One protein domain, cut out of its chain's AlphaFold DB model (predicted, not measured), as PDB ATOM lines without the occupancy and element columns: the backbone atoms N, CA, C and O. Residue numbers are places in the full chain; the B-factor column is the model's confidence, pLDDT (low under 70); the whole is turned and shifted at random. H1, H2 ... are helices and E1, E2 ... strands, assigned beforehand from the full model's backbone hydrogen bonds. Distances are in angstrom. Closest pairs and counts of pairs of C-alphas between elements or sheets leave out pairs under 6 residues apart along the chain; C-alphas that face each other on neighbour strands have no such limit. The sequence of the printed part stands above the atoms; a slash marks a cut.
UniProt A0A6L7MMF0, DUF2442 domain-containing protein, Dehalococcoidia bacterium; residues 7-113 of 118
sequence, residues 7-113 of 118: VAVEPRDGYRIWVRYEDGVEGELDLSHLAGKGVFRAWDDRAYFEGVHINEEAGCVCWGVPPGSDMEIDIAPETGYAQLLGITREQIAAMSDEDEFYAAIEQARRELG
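Overview. This is residues 7 to 113 of the 118 residues of the protein "DUF2442 domain-containing protein" of Dehalococcoidia bacterium (UniProt A0A6L7MMF0). Two small three-stranded sheets make a V: E1, an edge of the first sheet, runs near E4, an edge of the second, and E3 and E6 lie at the open side. H3 sits at one end of the V, with H4 and the long H5 beyond it; H1 and H2 lie at the opposite end of the domain. The printed part has 107 residues, with five named helices and six named strands in the order E1 E2 E3 H1 H2 E4 E5 E6 H3 H4 H5. Both sheets, E1 - E2 - E3 and E4 - E5 - E6, are antiparallel, and the class is mixed, helices and strands. The whole is compact, with a radius of gyration of the C-alphas of 14.2 A and spans of 40 by 29 by 27 A.

Arrangement. Look first at E1, residues 7 to 12, E2, residues 16 to 21, and E3, residues 26 to 30, a meander, each strand the antiparallel neighbour of the one before. In the hairpin E1 and E2, N 10 and O 18 are 2.9 A apart; in the hairpin E2 and E3, N 19 and O 27 are 2.9 A apart, both within hydrogen-bond range. E4, residues 53 to 55, E5, residues 60 to 63, and E6, residues 73 to 75, form a second meander of two hairpins, with N 55 and O 60 at 2.9 A and N 63 and O 73 at 2.8 A. The closest C-alphas of E1 and E4 are those of Val 9 and His 53, 6.2 A apart. H3, residues 77 to 84, is on the first sheet at a height over the sheet of 7.1 A; its closest C-alphas to E3 are those of Leu 84 and Gly 27, 6.2 A apart. H5, residues 98 to 111, is close to H3 but not clearly touching, Ala 82 to Ile 105 being the closest C-alphas at 5.8 A, with a steep tilt of 48 degrees, the same way. H4, residues 89 to 92, is close to H5 but not clearly touching, its Ile 92 and Phe 101 having the closest C-alphas, 6.7 A apart. H1, residues 38 to 44, only grazes the second sheet; H2, residues 46 to 50, only grazes the first. H1 and H2 only just touch, only at the corner, with 3 pairs of C-alphas within 8 A, the closest being Trp 43 and Phe 49 at 4.8 A. Every O i to N i+4 pair is within hydrogen-bond range in H2 and H5; H3 has 3 of 4, H1 has 0 of 3 but 4 of 4 O i to N i+3 pairs, and H4 is too short for an i+4 pair.

Along the chain. Find C-alpha 7 at (-41.199, -7.269, 14.323); from there E1 runs 16.7 A to C-alpha 12. E2 spans 16.2 A and E3 13.3 A. H5, 20.1 A long, ends at C-alpha 111, at (-32.528, -27.505, 15.725).

Size, cuts and confidence. The C-alphas of Gly 68 and Gly 113, the two farthest apart, are 43.4 A from each other. The printed part has no cut and no long link. Its mean pLDDT is 94.1, and no printed residue is under 70.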
ATOM      1  N   VAL A   7     -41.298  -8.342  15.333       96.69
ATOM      2  CA  VAL A   7     -41.199  -7.269  14.323       96.69
ATOM      3  C   VAL A   7     -42.482  -7.083  13.515       96.69
ATOM      4  O   VAL A   7     -42.609  -6.119  12.763       96.69
ATOM      5  N   ALA A   8     -43.437  -8.009  13.621       97.75
ATOM      6  CA  ALA A   8     -44.787  -7.828  13.100       97.75
ATOM      7  C   ALA A   8     -45.805  -8.631  13.914       97.75
ATOM      8  O   ALA A   8     -45.502  -9.726  14.390       97.75
ATOM      9  N   VAL A   9     -47.024  -8.100  14.027       98.44
ATOM     10  CA  VAL A   9     -48.166  -8.790  14.629       98.44
ATOM     11  C   VAL A   9     -49.441  -8.470  13.859       98.44
ATOM     12  O   VAL A   9     -49.647  -7.336  13.428       98.44
ATOM     13  N   GLU A  10     -50.302  -9.469  13.686       98.38
ATOM     14  CA  GLU A  10     -51.625  -9.311  13.090       98.38
ATOM     15  C   GLU A  10     -52.670 -10.095  13.892       98.38
ATOM     16  O   GLU A  10     -52.450 -11.272  14.202       98.38
ATOM     17  N   PRO A  11     -53.838  -9.507  14.198       98.19
ATOM     18  CA  PRO A  11     -54.916 -10.248  14.830       98.19
ATOM     19  C   PRO A  11     -55.523 -11.269  13.859       98.19
ATOM     20  O   PRO A  11     -55.594 -11.064  12.642       98.19
ATOM     21  N   ARG A  12     -55.997 -12.381  14.418       98.19
ATOM     22  CA  ARG A  12     -56.732 -13.441  13.723       98.19
ATOM     23  C   ARG A  12     -58.006 -13.793  14.495       98.19
ATOM     24  O   ARG A  12     -58.247 -13.353  15.625       98.19
ATOM     25  N   ASP A  13     -58.873 -14.574  13.866       95.31
ATOM     26  CA  ASP A  13     -60.106 -15.042  14.499       95.31
ATOM     27  C   ASP A  13     -59.831 -16.062  15.611       95.31
ATOM     28  O   ASP A  13     -58.801 -16.733  15.633       95.31
ATOM     29  N   GLY A  14     -60.773 -16.181  16.550       96.06
ATOM     30  CA  GLY A  14     -60.690 -17.174  17.625       96.06
ATOM     31  C   GLY A  14     -59.594 -16.901  18.659       96.06
ATOM     32  O   GLY A  14     -59.011 -17.850  19.169       96.06
ATOM     33  N   TYR A  15     -59.326 -15.626  18.971       97.56
ATOM     34  CA  TYR A  15     -58.271 -15.194  19.906       97.56
ATOM     35  C   TYR A  15     -56.867 -15.646  19.496       97.56
ATOM     36  O   TYR A  15     -56.030 -15.980  20.335       97.56
ATOM     37  N   ARG A  16     -56.617 -15.671  18.188       97.94
ATOM     38  CA  ARG A  16     -55.297 -15.941  17.632       97.94
ATOM     39  C   ARG A  16     -54.630 -14.653  17.199       97.94
ATOM     40  O   ARG A  16     -55.298 -13.695  16.813       97.94
ATOM     41  N   ILE A  17     -53.310 -14.668  17.219       98.38
ATOM     42  CA  ILE A  17     -52.484 -13.646  16.586       98.38
ATOM     43  C   ILE A  17     -51.467 -14.342  15.696       98.38
ATOM     44  O   ILE A  17     -50.994 -15.425  16.029       98.38
ATOM     45  N   TRP A  18     -51.137 -13.736  14.569       98.44
ATOM     46  CA  TRP A  18     -49.939 -14.083  13.822       98.44
ATOM     47  C   TRP A  18     -48.818 -13.144  14.262       98.44
ATOM     48  O   TRP A  18     -49.046 -11.941  14.366       98.44
ATOM     49  N   VAL A  19     -47.632 -13.681  14.538       98.06
ATOM     50  CA  VAL A  19     -46.453 -12.912  14.962       98.06
ATOM     51  C   VAL A  19     -45.263 -13.326  14.109       98.06
ATOM     52  O   VAL A  19     -45.112 -14.509  13.802       98.06
ATOM     53  N   ARG A  20     -44.404 -12.364  13.768       97.12
ATOM     54  CA  ARG A  20     -43.079 -12.602  13.186       97.12
ATOM     55  C   ARG A  20     -42.004 -11.968  14.048       97.12
ATOM     56  O   ARG A  20     -42.159 -10.825  14.469       97.12
ATOM     57  N   TYR A  21     -40.907 -12.687  14.221       95.06
ATOM     58  CA  TYR A  21     -39.717 -12.282  14.958       95.06
ATOM     59  C   TYR A  21     -38.582 -11.846  14.025       95.06
ATOM     60  O   TYR A  21     -38.590 -12.153  12.828       95.06
ATOM     61  N   GLU A  22     -37.612 -11.102  14.560       93.44
ATOM     62  CA  GLU A  22     -36.492 -10.537  13.790       93.44
ATOM     63  C   GLU A  22     -35.635 -11.581  13.050       93.44
ATOM     64  O   GLU A  22     -35.068 -11.285  11.998       93.44
ATOM     65  N   ASP A  23     -35.573 -12.815  13.554       91.38
ATOM     66  CA  ASP A  23     -34.812 -13.915  12.955       91.38
ATOM     67  C   ASP A  23     -35.588 -14.671  11.862       91.38
ATOM     68  O   ASP A  23     -35.082 -15.637  11.283       91.38
ATOM     69  N   GLY A  24     -36.802 -14.207  11.553       93.12
ATOM     70  CA  GLY A  24     -37.676 -14.750  10.521       93.12
ATOM     71  C   GLY A  24     -38.603 -15.867  10.993       93.12
ATOM     72  O   GLY A  24     -39.422 -16.319  10.195       93.12
ATOM     73  N   VAL A  25     -38.522 -16.306  12.256       94.19
ATOM     74  CA  VAL A  25     -39.521 -17.227  12.815       94.19
ATOM     75  C   VAL A  25     -40.868 -16.511  12.889       94.19
ATOM     76  O   VAL A  25     -40.986 -15.416  13.437       94.19
ATOM     77  N   GLU A  26     -41.902 -17.134  12.336       96.38
ATOM     78  CA  GLU A  26     -43.256 -16.591  12.321       96.38
ATOM     79  C   GLU A  26     -44.303 -17.697  12.425       96.38
ATOM     80  O   GLU A  26     -44.065 -18.844  12.043       96.38
ATOM     81  N   GLY A  27     -45.483 -17.350  12.931       96.88
ATOM     82  CA  GLY A  27     -46.591 -18.287  13.022       96.88
ATOM     83  C   GLY A  27     -47.757 -17.760  13.841       96.88
ATOM     84  O   GLY A  27     -47.760 -16.618  14.301       96.88
ATOM     85  N   GLU A  28     -48.777 -18.602  13.992       97.62
ATOM     86  CA  GLU A  28     -49.967 -18.276  14.775       97.62
ATOM     87  C   GLU A  28     -49.829 -18.741  16.226       97.62
ATOM     88  O   GLU A  28     -49.481 -19.892  16.495       97.62
ATOM     89  N   LEU A  29     -50.174 -17.854  17.158       96.62
ATOM     90  CA  LEU A  29     -50.306 -18.136  18.583       96.62
ATOM     91  C   LEU A  29     -51.784 -18.211  18.965       96.62
ATOM     92  O   LEU A  29     -52.555 -17.300  18.662       96.62
ATOM     93  N   ASP A  30     -52.173 -19.282  19.660       95.88
ATOM     94  CA  ASP A  30     -53.531 -19.468  20.180       95.88
ATOM     95  C   ASP A  30     -53.642 -19.008  21.641       95.88
ATOM     96  O   ASP A  30     -53.201 -19.673  22.587       95.88
ATOM     97  N   LEU A  31     -54.281 -17.852  21.828       96.25
ATOM     98  CA  LEU A  31     -54.460 -17.208  23.128       96.25
ATOM     99  C   LEU A  31     -55.858 -17.458  23.714       96.25
ATOM    100  O   LEU A  31     -56.188 -16.923  24.774       96.25
ATOM    101  N   SER A  32     -56.678 -18.312  23.089       96.25
ATOM    102  CA  SER A  32     -58.060 -18.585  23.527       96.25
ATOM    103  C   SER A  32     -58.152 -19.103  24.965       96.25
ATOM    104  O   SER A  32     -59.148 -18.892  25.654       96.25
ATOM    105  N   HIS A  33     -57.083 -19.727  25.460       94.06
ATOM    106  CA  HIS A  33     -56.976 -20.210  26.831       94.06
ATOM    107  C   HIS A  33     -56.896 -19.088  27.886       94.06
ATOM    108  O   HIS A  33     -57.139 -19.365  29.066       94.06
ATOM    109  N   LEU A  34     -56.570 -17.851  27.497       94.94
ATOM    110  CA  LEU A  34     -56.529 -16.667  28.367       94.94
ATOM    111  C   LEU A  34     -57.840 -15.872  28.326       94.94
ATOM    112  O   LEU A  34     -58.209 -15.257  29.325       94.94
ATOM    113  N   ALA A  35     -58.563 -15.924  27.203       95.44
ATOM    114  CA  ALA A  35     -59.789 -15.163  26.981       95.44
ATOM    115  C   ALA A  35     -60.825 -15.353  28.110       95.44
ATOM    116  O   ALA A  35     -61.004 -16.447  28.658       95.44
ATOM    117  N   GLY A  36     -61.497 -14.261  28.490       94.50
ATOM    118  CA  GLY A  36     -62.520 -14.252  29.544       94.50
ATOM    119  C   GLY A  36     -61.989 -14.324  30.989       94.50
ATOM    120  O   GLY A  36     -62.782 -14.330  31.945       94.50
ATOM    121  N   LYS A  37     -60.664 -14.351  31.197       93.44
ATOM    122  CA  LYS A  37     -60.027 -14.444  32.523       93.44
ATOM    123  C   LYS A  37     -59.326 -13.139  32.901       93.44
ATOM    124  O   LYS A  37     -58.522 -12.628  32.138       93.44
ATOM    125  N   GLY A  38     -59.572 -12.633  34.111       92.62
ATOM    126  CA  GLY A  38     -58.849 -11.469  34.646       92.62
ATOM    127  C   GLY A  38     -58.836 -10.275  33.684       92.62
ATOM    128  O   GLY A  38     -59.880  -9.921  33.135       92.62
ATOM    129  N   VAL A  39     -57.650  -9.695  33.462       93.38
ATOM    130  CA  VAL A  39     -57.430  -8.574  32.527       93.38
ATOM    131  C   VAL A  39     -57.774  -8.929  31.072       93.38
ATOM    132  O   VAL A  39     -58.274  -8.080  30.340       93.38
ATOM    133  N   PHE A  40     -57.649 -10.200  30.675       95.31
ATOM    134  CA  PHE A  40     -57.968 -10.684  29.324       95.31
ATOM    135  C   PHE A  40     -59.468 -10.699  29.002       95.31
ATOM    136  O   PHE A  40     -59.850 -10.979  27.869       95.31
ATOM    137  N   ARG A  41     -60.348 -10.365  29.956       95.75
ATOM    138  CA  ARG A  41     -61.763 -10.073  29.656       95.75
ATOM    139  C   ARG A  41     -61.932  -8.886  28.711       95.75
ATOM    140  O   ARG A  41     -62.945  -8.807  28.029       95.75
ATOM    141  N   ALA A  42     -60.946  -7.991  28.631       96.31
ATOM    142  CA  ALA A  42     -60.957  -6.904  27.658       96.31
ATOM    143  C   ALA A  42     -61.020  -7.406  26.203       96.31
ATOM    144  O   ALA A  42     -61.539  -6.707  25.340       96.31
ATOM    145  N   TRP A  43     -60.571  -8.638  25.935       97.25
ATOM    146  CA  TRP A  43     -60.660  -9.257  24.613       97.25
ATOM    147  C   TRP A  43     -62.078  -9.683  24.208       97.25
ATOM    148  O   TRP A  43     -62.288 -10.032  23.048       97.25
ATOM    149  N   ASP A  44     -63.061  -9.651  25.118       95.19
ATOM    150  CA  ASP A  44     -64.475  -9.854  24.761       95.19
ATOM    151  C   ASP A  44     -64.978  -8.737  23.827       95.19
ATOM    152  O   ASP A  44     -65.891  -8.955  23.026       95.19
ATOM    153  N   ASP A  45     -64.351  -7.555  23.883       96.50
ATOM    154  CA  ASP A  45     -64.456  -6.550  22.830       96.50
ATOM    155  C   ASP A  45     -63.500  -6.910  21.685       96.50
ATOM    156  O   ASP A  45     -62.272  -6.837  21.796       96.50
ATOM    157  N   ARG A  46     -64.082  -7.284  20.543       95.31
ATOM    158  CA  ARG A  46     -63.319  -7.657  19.354       95.31
ATOM    159  C   ARG A  46     -62.437  -6.518  18.845       95.31
ATOM    160  O   ARG A  46     -61.312  -6.794  18.441       95.31
ATOM    161  N   ALA A  47     -62.907  -5.272  18.884       96.62
ATOM    162  CA  ALA A  47     -62.128  -4.130  18.410       96.62
ATOM    163  C   ALA A  47     -60.916  -3.880  19.314       96.62
ATOM    164  O   ALA A  47     -59.842  -3.528  18.831       96.62
ATOM    165  N   TYR A  48     -61.070  -4.125  20.618       97.50
ATOM    166  CA  TYR A  48     -59.953  -4.098  21.551       97.50
ATOM    167  C   TYR A  48     -58.934  -5.195  21.218       97.50
ATOM    168  O   TYR A  48     -57.750  -4.896  21.098       97.50
ATOM    169  N   PHE A  49     -59.372  -6.447  21.017       98.06
ATOM    170  CA  PHE A  49     -58.468  -7.548  20.655       98.06
ATOM    171  C   PHE A  49     -57.745  -7.306  19.319       98.06
ATOM    172  O   PHE A  49     -56.562  -7.613  19.189       98.06
ATOM    173  N   GLU A  50     -58.438  -6.738  18.331       97.69
ATOM    174  CA  GLU A  50     -57.855  -6.378  17.034       97.69
ATOM    175  C   GLU A  50     -56.870  -5.201  17.119       97.69
ATOM    176  O   GLU A  50     -56.067  -5.021  16.210       97.69
ATOM    177  N   GLY A  51     -56.865  -4.455  18.228       97.50
ATOM    178  CA  GLY A  51     -55.883  -3.412  18.542       97.50
ATOM    179  C   GLY A  51     -54.517  -3.933  19.010       97.50
ATOM    180  O   GLY A  51     -53.758  -3.178  19.624       97.50
ATOM    181  N   VAL A  52     -54.212  -5.210  18.764       98.25
ATOM    182  CA  VAL A  52     -52.889  -5.783  19.031       98.25
ATOM    183  C   VAL A  52     -51.814  -5.038  18.235       98.25
ATOM    184  O   VAL A  52     -51.987  -4.742  17.053       98.25
ATOM    185  N   HIS A  53     -50.700  -4.729  18.885       97.81
ATOM    186  CA  HIS A  53     -49.564  -4.033  18.289       97.81
ATOM    187  C   HIS A  53     -48.264  -4.448  18.985       97.81
ATOM    188  O   HIS A  53     -48.285  -5.171  19.976       97.81
ATOM    189  N   ILE A  54     -47.123  -4.018  18.450       97.25
ATOM    190  CA  ILE A  54     -45.833  -4.165  19.128       97.25
ATOM    191  C   ILE A  54     -45.543  -2.850  19.841       97.25
ATOM    192  O   ILE A  54     -45.599  -1.785  19.222       97.25
ATOM    193  N   ASN A  55     -45.252  -2.922  21.134       94.62
ATOM    194  CA  ASN A  55     -44.742  -1.784  21.882       94.62
ATOM    195  C   ASN A  55     -43.220  -1.737  21.688       94.62
ATOM    196  O   ASN A  55     -42.501  -2.548  22.262       94.62
ATOM    197  N   GLU A  56     -42.736  -0.813  20.854       89.00
ATOM    198  CA  GLU A  56     -41.310  -0.710  20.496       89.00
ATOM    199  C   GLU A  56     -40.397  -0.410  21.696       89.00
ATOM    200  O   GLU A  56     -39.224  -0.770  21.670       89.00
ATOM    201  N   GLU A  57     -40.911   0.237  22.747       88.38
ATOM    202  CA  GLU A  57     -40.132   0.532  23.955       88.38
ATOM    203  C   GLU A  57     -40.007  -0.703  24.856       88.38
ATOM    204  O   GLU A  57     -38.945  -0.948  25.426       88.38
ATOM    205  N   ALA A  58     -41.080  -1.491  24.966       86.50
ATOM    206  CA  ALA A  58     -41.099  -2.714  25.766       86.50
ATOM    207  C   ALA A  58     -40.550  -3.944  25.022       86.50
ATOM    208  O   ALA A  58     -40.159  -4.914  25.664       86.50
ATOM    209  N   GLY A  59     -40.550  -3.928  23.686       90.06
ATOM    210  CA  GLY A  59     -40.213  -5.084  22.851       90.06
ATOM    211  C   GLY A  59     -41.282  -6.182  22.852       90.06
ATOM    212  O   GLY A  59     -41.018  -7.281  22.382       90.06
ATOM    213  N   CYS A  60     -42.489  -5.921  23.363       93.25
ATOM    214  CA  CYS A  60     -43.535  -6.931  23.555       93.25
ATOM    215  C   CYS A  60     -44.688  -6.789  22.556       93.25
ATOM    216  O   CYS A  60     -44.969  -5.706  22.035       93.25
ATOM    217  N   VAL A  61     -45.422  -7.888  22.348       96.75
ATOM    218  CA  VAL A  61     -46.761  -7.823  21.750       96.75
ATOM    219  C   VAL A  61     -47.731  -7.334  22.819       96.75
ATOM    220  O   VAL A  61     -47.892  -7.995  23.842       96.75
ATOM    221  N   CYS A  62     -48.398  -6.215  22.562       97.31
ATOM    222  CA  CYS A  62     -49.272  -5.544  23.512       97.31
ATOM    223  C   CYS A  62     -50.678  -5.308  22.956       97.31
ATOM    224  O   CYS A  62     -50.924  -5.213  21.751       97.31
ATOM    225  N   TRP A  63     -51.603  -5.135  23.886       97.44
ATOM    226  CA  TRP A  63     -52.870  -4.446  23.708       97.44
ATOM    227  C   TRP A  63     -52.844  -3.198  24.587       97.44
ATOM    228  O   TRP A  63     -52.086  -3.141  25.552       97.44
ATOM    229  N   GLY A  64     -53.688  -2.208  24.281       94.06
ATOM    230  CA  GLY A  64     -53.775  -0.988  25.091       94.06
ATOM    231  C   GLY A  64     -54.131  -1.254  26.562       94.06
ATOM    232  O   GLY A  64     -54.325  -2.388  26.988       94.06
ATOM    233  N   VAL A  65     -54.246  -0.201  27.366       95.12
ATOM    234  CA  VAL A  65     -54.639  -0.349  28.776       95.12
ATOM    235  C   VAL A  65     -56.130  -0.730  28.864       95.12
ATOM    236  O   VAL A  65     -56.979   0.044  28.403       95.12
ATOM    237  N   PRO A  66     -56.495  -1.892  29.443       94.25
ATOM    238  CA  PRO A  66     -57.887  -2.296  29.567       94.25
ATOM    239  C   PRO A  66     -58.614  -1.479  30.647       94.25
ATOM    240  O   PRO A  66     -57.994  -1.009  31.606       94.25
ATOM    241  N   PRO A  67     -59.951  -1.356  30.570       89.31
ATOM    242  CA  PRO A  67     -60.736  -0.699  31.610       89.31
ATOM    243  C   PRO A  67     -60.498  -1.307  33.000       89.31
ATOM    244  O   PRO A  67     -60.647  -2.513  33.196       89.31
ATOM    245  N   GLY A  68     -60.183  -0.457  33.982       89.44
ATOM    246  CA  GLY A  68     -59.929  -0.885  35.363       89.44
ATOM    247  C   GLY A  68     -58.522  -1.441  35.617       89.44
ATOM    248  O   GLY A  68     -58.307  -2.042  36.667       89.44
ATOM    249  N   SER A  69     -57.591  -1.243  34.681       91.94
ATOM    250  CA  SER A  69     -56.155  -1.489  34.838       91.94
ATOM    251  C   SER A  69     -55.375  -0.187  34.666       91.94
ATOM    252  O   SER A  69     -55.855   0.745  34.023       91.94
ATOM    253  N   ASP A  70     -54.157  -0.167  35.199       93.31
ATOM    254  CA  ASP A  70     -53.171   0.897  34.977       93.31
ATOM    255  C   ASP A  70     -52.041   0.447  34.029       93.31
ATOM    256  O   ASP A  70     -51.146   1.225  33.713       93.31
ATOM    257  N   MET A  71     -52.079  -0.814  33.584       91.69
ATOM    258  CA  MET A  71     -51.053  -1.454  32.755       91.69
ATOM    259  C   MET A  71     -51.667  -2.063  31.496       91.69
ATOM    260  O   MET A  71     -52.802  -2.550  31.537       91.69
ATOM    261  N   GLU A  72     -50.897  -2.054  30.409       94.50
ATOM    262  CA  GLU A  72     -51.195  -2.775  29.168       94.50
ATOM    263  C   GLU A  72     -51.297  -4.285  29.407       94.50
ATOM    264  O   GLU A  72     -50.792  -4.820  30.396       94.50
ATOM    265  N   ILE A  73     -51.984  -4.973  28.496       95.38
ATOM    266  CA  ILE A  73     -51.907  -6.433  28.415       95.38
ATOM    267  C   ILE A  73     -50.784  -6.748  27.442       95.38
ATOM    268  O   ILE A  73     -50.854  -6.306  26.299       95.38
ATOM    269  N   ASP A  74     -49.814  -7.549  27.853       94.81
ATOM    270  CA  ASP A  74     -48.697  -7.947  27.011       94.81
ATOM    271  C   ASP A  74     -48.495  -9.467  26.977       94.81
ATOM    272  O   ASP A  74     -48.949 -10.226  27.840       94.81
ATOM    273  N   ILE A  75     -47.836  -9.918  25.914       93.25
ATOM    274  CA  ILE A  75     -47.263 -11.252  25.795       93.25
ATOM    275  C   ILE A  75     -45.757 -11.073  25.664       93.25
ATOM    276  O   ILE A  75     -45.279 -10.464  24.701       93.25
ATOM    277  N   ALA A  76     -45.031 -11.636  26.629       90.94
ATOM    278  CA  ALA A  76     -43.579 -11.595  26.652       90.94
ATOM    279  C   ALA A  76     -42.987 -12.269  25.393       90.94
ATOM    280  O   ALA A  76     -43.478 -13.341  24.992       90.94
ATOM    281  N   PRO A  77     -41.946 -11.685  24.769       92.31
ATOM    282  CA  PRO A  77     -41.360 -12.174  23.521       92.31
ATOM    283  C   PRO A  77     -40.985 -13.649  23.572       92.31
ATOM    284  O   PRO A  77     -41.360 -14.411  22.682       92.31
ATOM    285  N   GLU A  78     -40.325 -14.074  24.646       92.19
ATOM    286  CA  GLU A  78     -39.846 -15.434  24.855       92.19
ATOM    287  C   GLU A  78     -40.989 -16.450  24.975       92.19
ATOM    288  O   GLU A  78     -40.878 -17.566  24.467       92.19
ATOM    289  N   THR A  79     -42.126 -16.062  25.565       91.50
ATOM    290  CA  THR A  79     -43.297 -16.944  25.707       91.50
ATOM    291  C   THR A  79     -43.970 -17.200  24.361       91.50
ATOM    292  O   THR A  79     -44.362 -18.334  24.068       91.50
ATOM    293  N   GLY A  80     -44.113 -16.158  23.537       94.12
ATOM    294  CA  GLY A  80     -44.625 -16.304  22.173       94.12
ATOM    295  C   GLY A  80     -43.665 -17.115  21.303       94.12
ATOM    296  O   GLY A  80     -44.069 -18.075  20.649       94.12
ATOM    297  N   TYR A  81     -42.375 -16.794  21.372       94.69
ATOM    298  CA  TYR A  81     -41.341 -17.431  20.569       94.69
ATOM    299  C   TYR A  81     -41.217 -18.925  20.888       94.69
ATOM    300  O   TYR A  81     -41.254 -19.749  19.977       94.69
ATOM    301  N   ALA A  82     -41.183 -19.301  22.172       94.50
ATOM    302  CA  ALA A  82     -41.140 -20.698  22.604       94.50
ATOM    303  C   ALA A  82     -42.277 -21.538  21.999       94.50
ATOM    304  O   ALA A  82     -42.036 -22.644  21.512       94.50
ATOM    305  N   GLN A  83     -43.501 -21.000  21.963       94.38
ATOM    306  CA  GLN A  83     -44.642 -21.689  21.357       94.38
ATOM    307  C   GLN A  83     -44.474 -21.883  19.846       94.38
ATOM    308  O   GLN A  83     -44.799 -22.958  19.341       94.38
ATOM    309  N   LEU A  84     -43.919 -20.897  19.131       94.81
ATOM    310  CA  LEU A  84     -43.617 -21.032  17.700       94.81
ATOM    311  C   LEU A  84     -42.510 -22.056  17.424       94.81
ATOM    312  O   LEU A  84     -42.546 -22.733  16.399       94.81
ATOM    313  N   LEU A  85     -41.569 -22.229  18.355       93.94
ATOM    314  CA  LEU A  85     -40.565 -23.297  18.295       93.94
ATOM    315  C   LEU A  85     -41.127 -24.684  18.666       93.94
ATOM    316  O   LEU A  85     -40.394 -25.672  18.637       93.94
ATOM    317  N   GLY A  86     -42.412 -24.782  19.017       94.12
ATOM    318  CA  GLY A  86     -43.071 -26.036  19.385       94.12
ATOM    319  C   GLY A  86     -42.938 -26.417  20.861       94.12
ATOM    320  O   GLY A  86     -43.310 -27.531  21.234       94.12
ATOM    321  N   ILE A  87     -42.444 -25.514  21.712       94.75
ATOM    322  CA  ILE A  87     -42.422 -25.708  23.162       94.75
ATOM    323  C   ILE A  87     -43.828 -25.428  23.690       94.75
ATOM    324  O   ILE A  87     -44.323 -24.301  23.694       94.75
ATOM    325  N   THR A  88     -44.502 -26.488  24.113       93.12
ATOM    326  CA  THR A  88     -45.883 -26.421  24.600       93.12
ATOM    327  C   THR A  88     -45.967 -25.723  25.952       93.12
ATOM    328  O   THR A  88     -45.037 -25.774  26.759       93.12
ATOM    329  N   ARG A  89     -47.125 -25.135  26.263       88.88
ATOM    330  CA  ARG A  89     -47.363 -24.540  27.589       88.88
ATOM    331  C   ARG A  89     -47.212 -25.560  28.713       88.88
ATOM    332  O   ARG A  89     -46.812 -25.200  29.810       88.88
ATOM    333  N   GLU A  90     -47.557 -26.818  28.454       92.12
ATOM    334  CA  GLU A  90     -47.432 -27.910  29.415       92.12
ATOM    335  C   GLU A  90     -45.959 -28.226  29.711       92.12
ATOM    336  O   GLU A  90     -45.627 -28.510  30.858       92.12
ATOM    337  N   GLN A  91     -45.075 -28.118  28.712       94.56
ATOM    338  CA  GLN A  91     -43.626 -28.193  28.924       94.56
ATOM    339  C   GLN A  91     -43.115 -26.978  29.699       94.56
ATOM    340  O   GLN A  91     -42.398 -27.170  30.673       94.56
ATOM    341  N   ILE A  92     -43.532 -25.760  29.332       91.50
ATOM    342  CA  ILE A  92     -43.144 -24.530  30.049       91.50
ATOM    343  C   ILE A  92     -43.557 -24.615  31.524       91.50
ATOM    344  O   ILE A  92     -42.762 -24.346  32.414       91.50
ATOM    345  N   ALA A  93     -44.785 -25.060  31.801       90.19
ATOM    346  CA  ALA A  93     -45.297 -25.211  33.162       90.19
ATOM    347  C   ALA A  93     -44.605 -26.323  33.973       90.19
ATOM    348  O   ALA A  93     -44.771 -26.371  35.191       90.19
ATOM    349  N   ALA A  94     -43.885 -27.237  33.314       94.44
ATOM    350  CA  ALA A  94     -43.138 -28.311  33.960       94.44
ATOM    351  C   ALA A  94     -41.678 -27.937  34.271       94.44
ATOM    352  O   ALA A  94     -41.041 -28.664  35.034       94.44
ATOM    353  N   MET A  95     -41.166 -26.842  33.699       94.12
ATOM    354  CA  MET A  95     -39.799 -26.369  33.921       94.12
ATOM    355  C   MET A  95     -39.647 -25.778  35.325       94.12
ATOM    356  O   MET A  95     -40.570 -25.145  35.847       94.12
ATOM    357  N   SER A  96     -38.498 -26.011  35.963       92.69
ATOM    358  CA  SER A  96     -38.274 -25.601  37.356       92.69
ATOM    359  C   SER A  96     -37.966 -24.118  37.517       92.69
ATOM    360  O   SER A  96     -38.259 -23.542  38.567       92.69
ATOM    361  N   ASP A  97     -37.356 -23.518  36.501       93.19
ATOM    362  CA  ASP A  97     -36.825 -22.164  36.533       93.19
ATOM    363  C   ASP A  97     -36.652 -21.597  35.117       93.19
ATOM    364  O   ASP A  97     -36.842 -22.274  34.103       93.19
ATOM    365  N   GLU A  98     -36.311 -20.311  35.061       90.56
ATOM    366  CA  GLU A  98     -36.095 -19.589  33.810       90.56
ATOM    367  C   GLU A  98     -34.870 -20.103  33.038       90.56
ATOM    368  O   GLU A  98     -34.883 -20.079  31.809       90.56
ATOM    369  N   ASP A  99     -33.836 -20.613  33.717       93.25
ATOM    370  CA  ASP A  99     -32.631 -21.114  33.046       93.25
ATOM    371  C   ASP A  99     -32.960 -22.345  32.189       93.25
ATOM    372  O   ASP A  99     -32.514 -22.442  31.041       93.25
ATOM    373  N   GLU A 100     -33.790 -23.259  32.705       94.69
ATOM    374  CA  GLU A 100     -34.302 -24.402  31.941       94.69
ATOM    375  C   GLU A 100     -35.140 -23.950  30.735       94.69
ATOM    376  O   GLU A 100     -34.977 -24.469  29.625       94.69
ATOM    377  N   PHE A 101     -35.996 -22.943  30.928       93.44
ATOM    378  CA  PHE A 101     -36.833 -22.397  29.864       93.44
ATOM    379  C   PHE A 101     -36.006 -21.787  28.728       93.44
ATOM    380  O   PHE A 101     -36.185 -22.148  27.559       93.44
ATOM    381  N   TYR A 102     -35.035 -20.934  29.051       92.00
ATOM    382  CA  TYR A 102     -34.154 -20.345  28.048       92.00
ATOM    383  C   TYR A 102     -33.260 -21.391  27.372       92.00
ATOM    384  O   TYR A 102     -33.038 -21.306  26.162       92.00
ATOM    385  N   ALA A 103     -32.787 -22.407  28.100       93.00
ATOM    386  CA  ALA A 103     -32.012 -23.499  27.514       93.00
ATOM    387  C   ALA A 103     -32.831 -24.299  26.485       93.00
ATOM    388  O   ALA A 103     -32.305 -24.662  25.427       93.00
ATOM    389  N   ALA A 104     -34.120 -24.532  26.755       94.06
ATOM    390  CA  ALA A 104     -35.026 -25.197  25.824       94.06
ATOM    391  C   ALA A 104     -35.249 -24.370  24.546       94.06
ATOM    392  O   ALA A 104     -35.164 -24.918  23.444       94.06
ATOM    393  N   ILE A 105     -35.454 -23.052  24.672       93.69
ATOM    394  CA  ILE A 105     -35.545 -22.137  23.520       93.69
ATOM    395  C   ILE A 105     -34.249 -22.180  22.699       93.69
ATOM    396  O   ILE A 105     -34.288 -22.335  21.479       93.69
ATOM    397  N   GLU A 106     -33.087 -22.091  23.353       91.75
ATOM    398  CA  GLU A 106     -31.780 -22.149  22.688       91.75
ATOM    399  C   GLU A 106     -31.561 -23.472  21.945       91.75
ATOM    400  O   GLU A 106     -30.989 -23.491  20.852       91.75
ATOM    401  N   GLN A 107     -32.006 -24.592  22.515       92.19
ATOM    402  CA  GLN A 107     -31.950 -25.885  21.846       92.19
ATOM    403  C   GLN A 107     -32.874 -25.933  20.622       92.19
ATOM    404  O   GLN A 107     -32.395 -26.237  19.530       92.19
ATOM    405  N   ALA A 108     -34.152 -25.586  20.776       92.38
ATOM    406  CA  ALA A 108     -35.126 -25.662  19.688       92.38
ATOM    407  C   ALA A 108     -34.770 -24.716  18.526       92.38
ATOM    408  O   ALA A 108     -34.826 -25.106  17.358       92.38
ATOM    409  N   ARG A 109     -34.282 -23.505  18.831       88.81
ATOM    410  CA  ARG A 109     -33.784 -22.550  17.828       88.81
ATOM    411  C   ARG A 109     -32.614 -23.120  17.018       88.81
ATOM    412  O   ARG A 109     -32.580 -22.967  15.797       88.81
ATOM    413  N   ARG A 110     -31.668 -23.806  17.677       88.19
ATOM    414  CA  ARG A 110     -30.536 -24.476  17.005       88.19
ATOM    415  C   ARG A 110     -30.997 -25.606  16.088       88.19
ATOM    416  O   ARG A 110     -30.456 -25.743  14.995       88.19
ATOM    417  N   GLU A 111     -31.977 -26.395  16.515       89.62
ATOM    418  CA  GLU A 111     -32.528 -27.505  15.725       89.62
ATOM    419  C   GLU A 111     -33.266 -27.014  14.467       89.62
ATOM    420  O   GLU A 111     -33.187 -27.656  13.420       89.62
ATOM    421  N   LEU A 112     -33.904 -25.842  14.538       83.19
ATOM    422  CA  LEU A 112     -34.554 -25.182  13.400       83.19
ATOM    423  C   LEU A 112     -33.575 -24.494  12.435       83.19
ATOM    424  O   LEU A 112     -33.971 -24.108  11.336       83.19
ATOM    425  N   GLY A 113     -32.303 -24.339  12.817       81.12
ATOM    426  CA  GLY A 113     -31.306 -23.628  12.015       81.12
ATOM    427  C   GLY A 113     -31.579 -22.127  11.879       81.12
ATOM    428  O   GLY A 113     -31.063 -21.501  10.952       81.12
TER     429      GLY A 113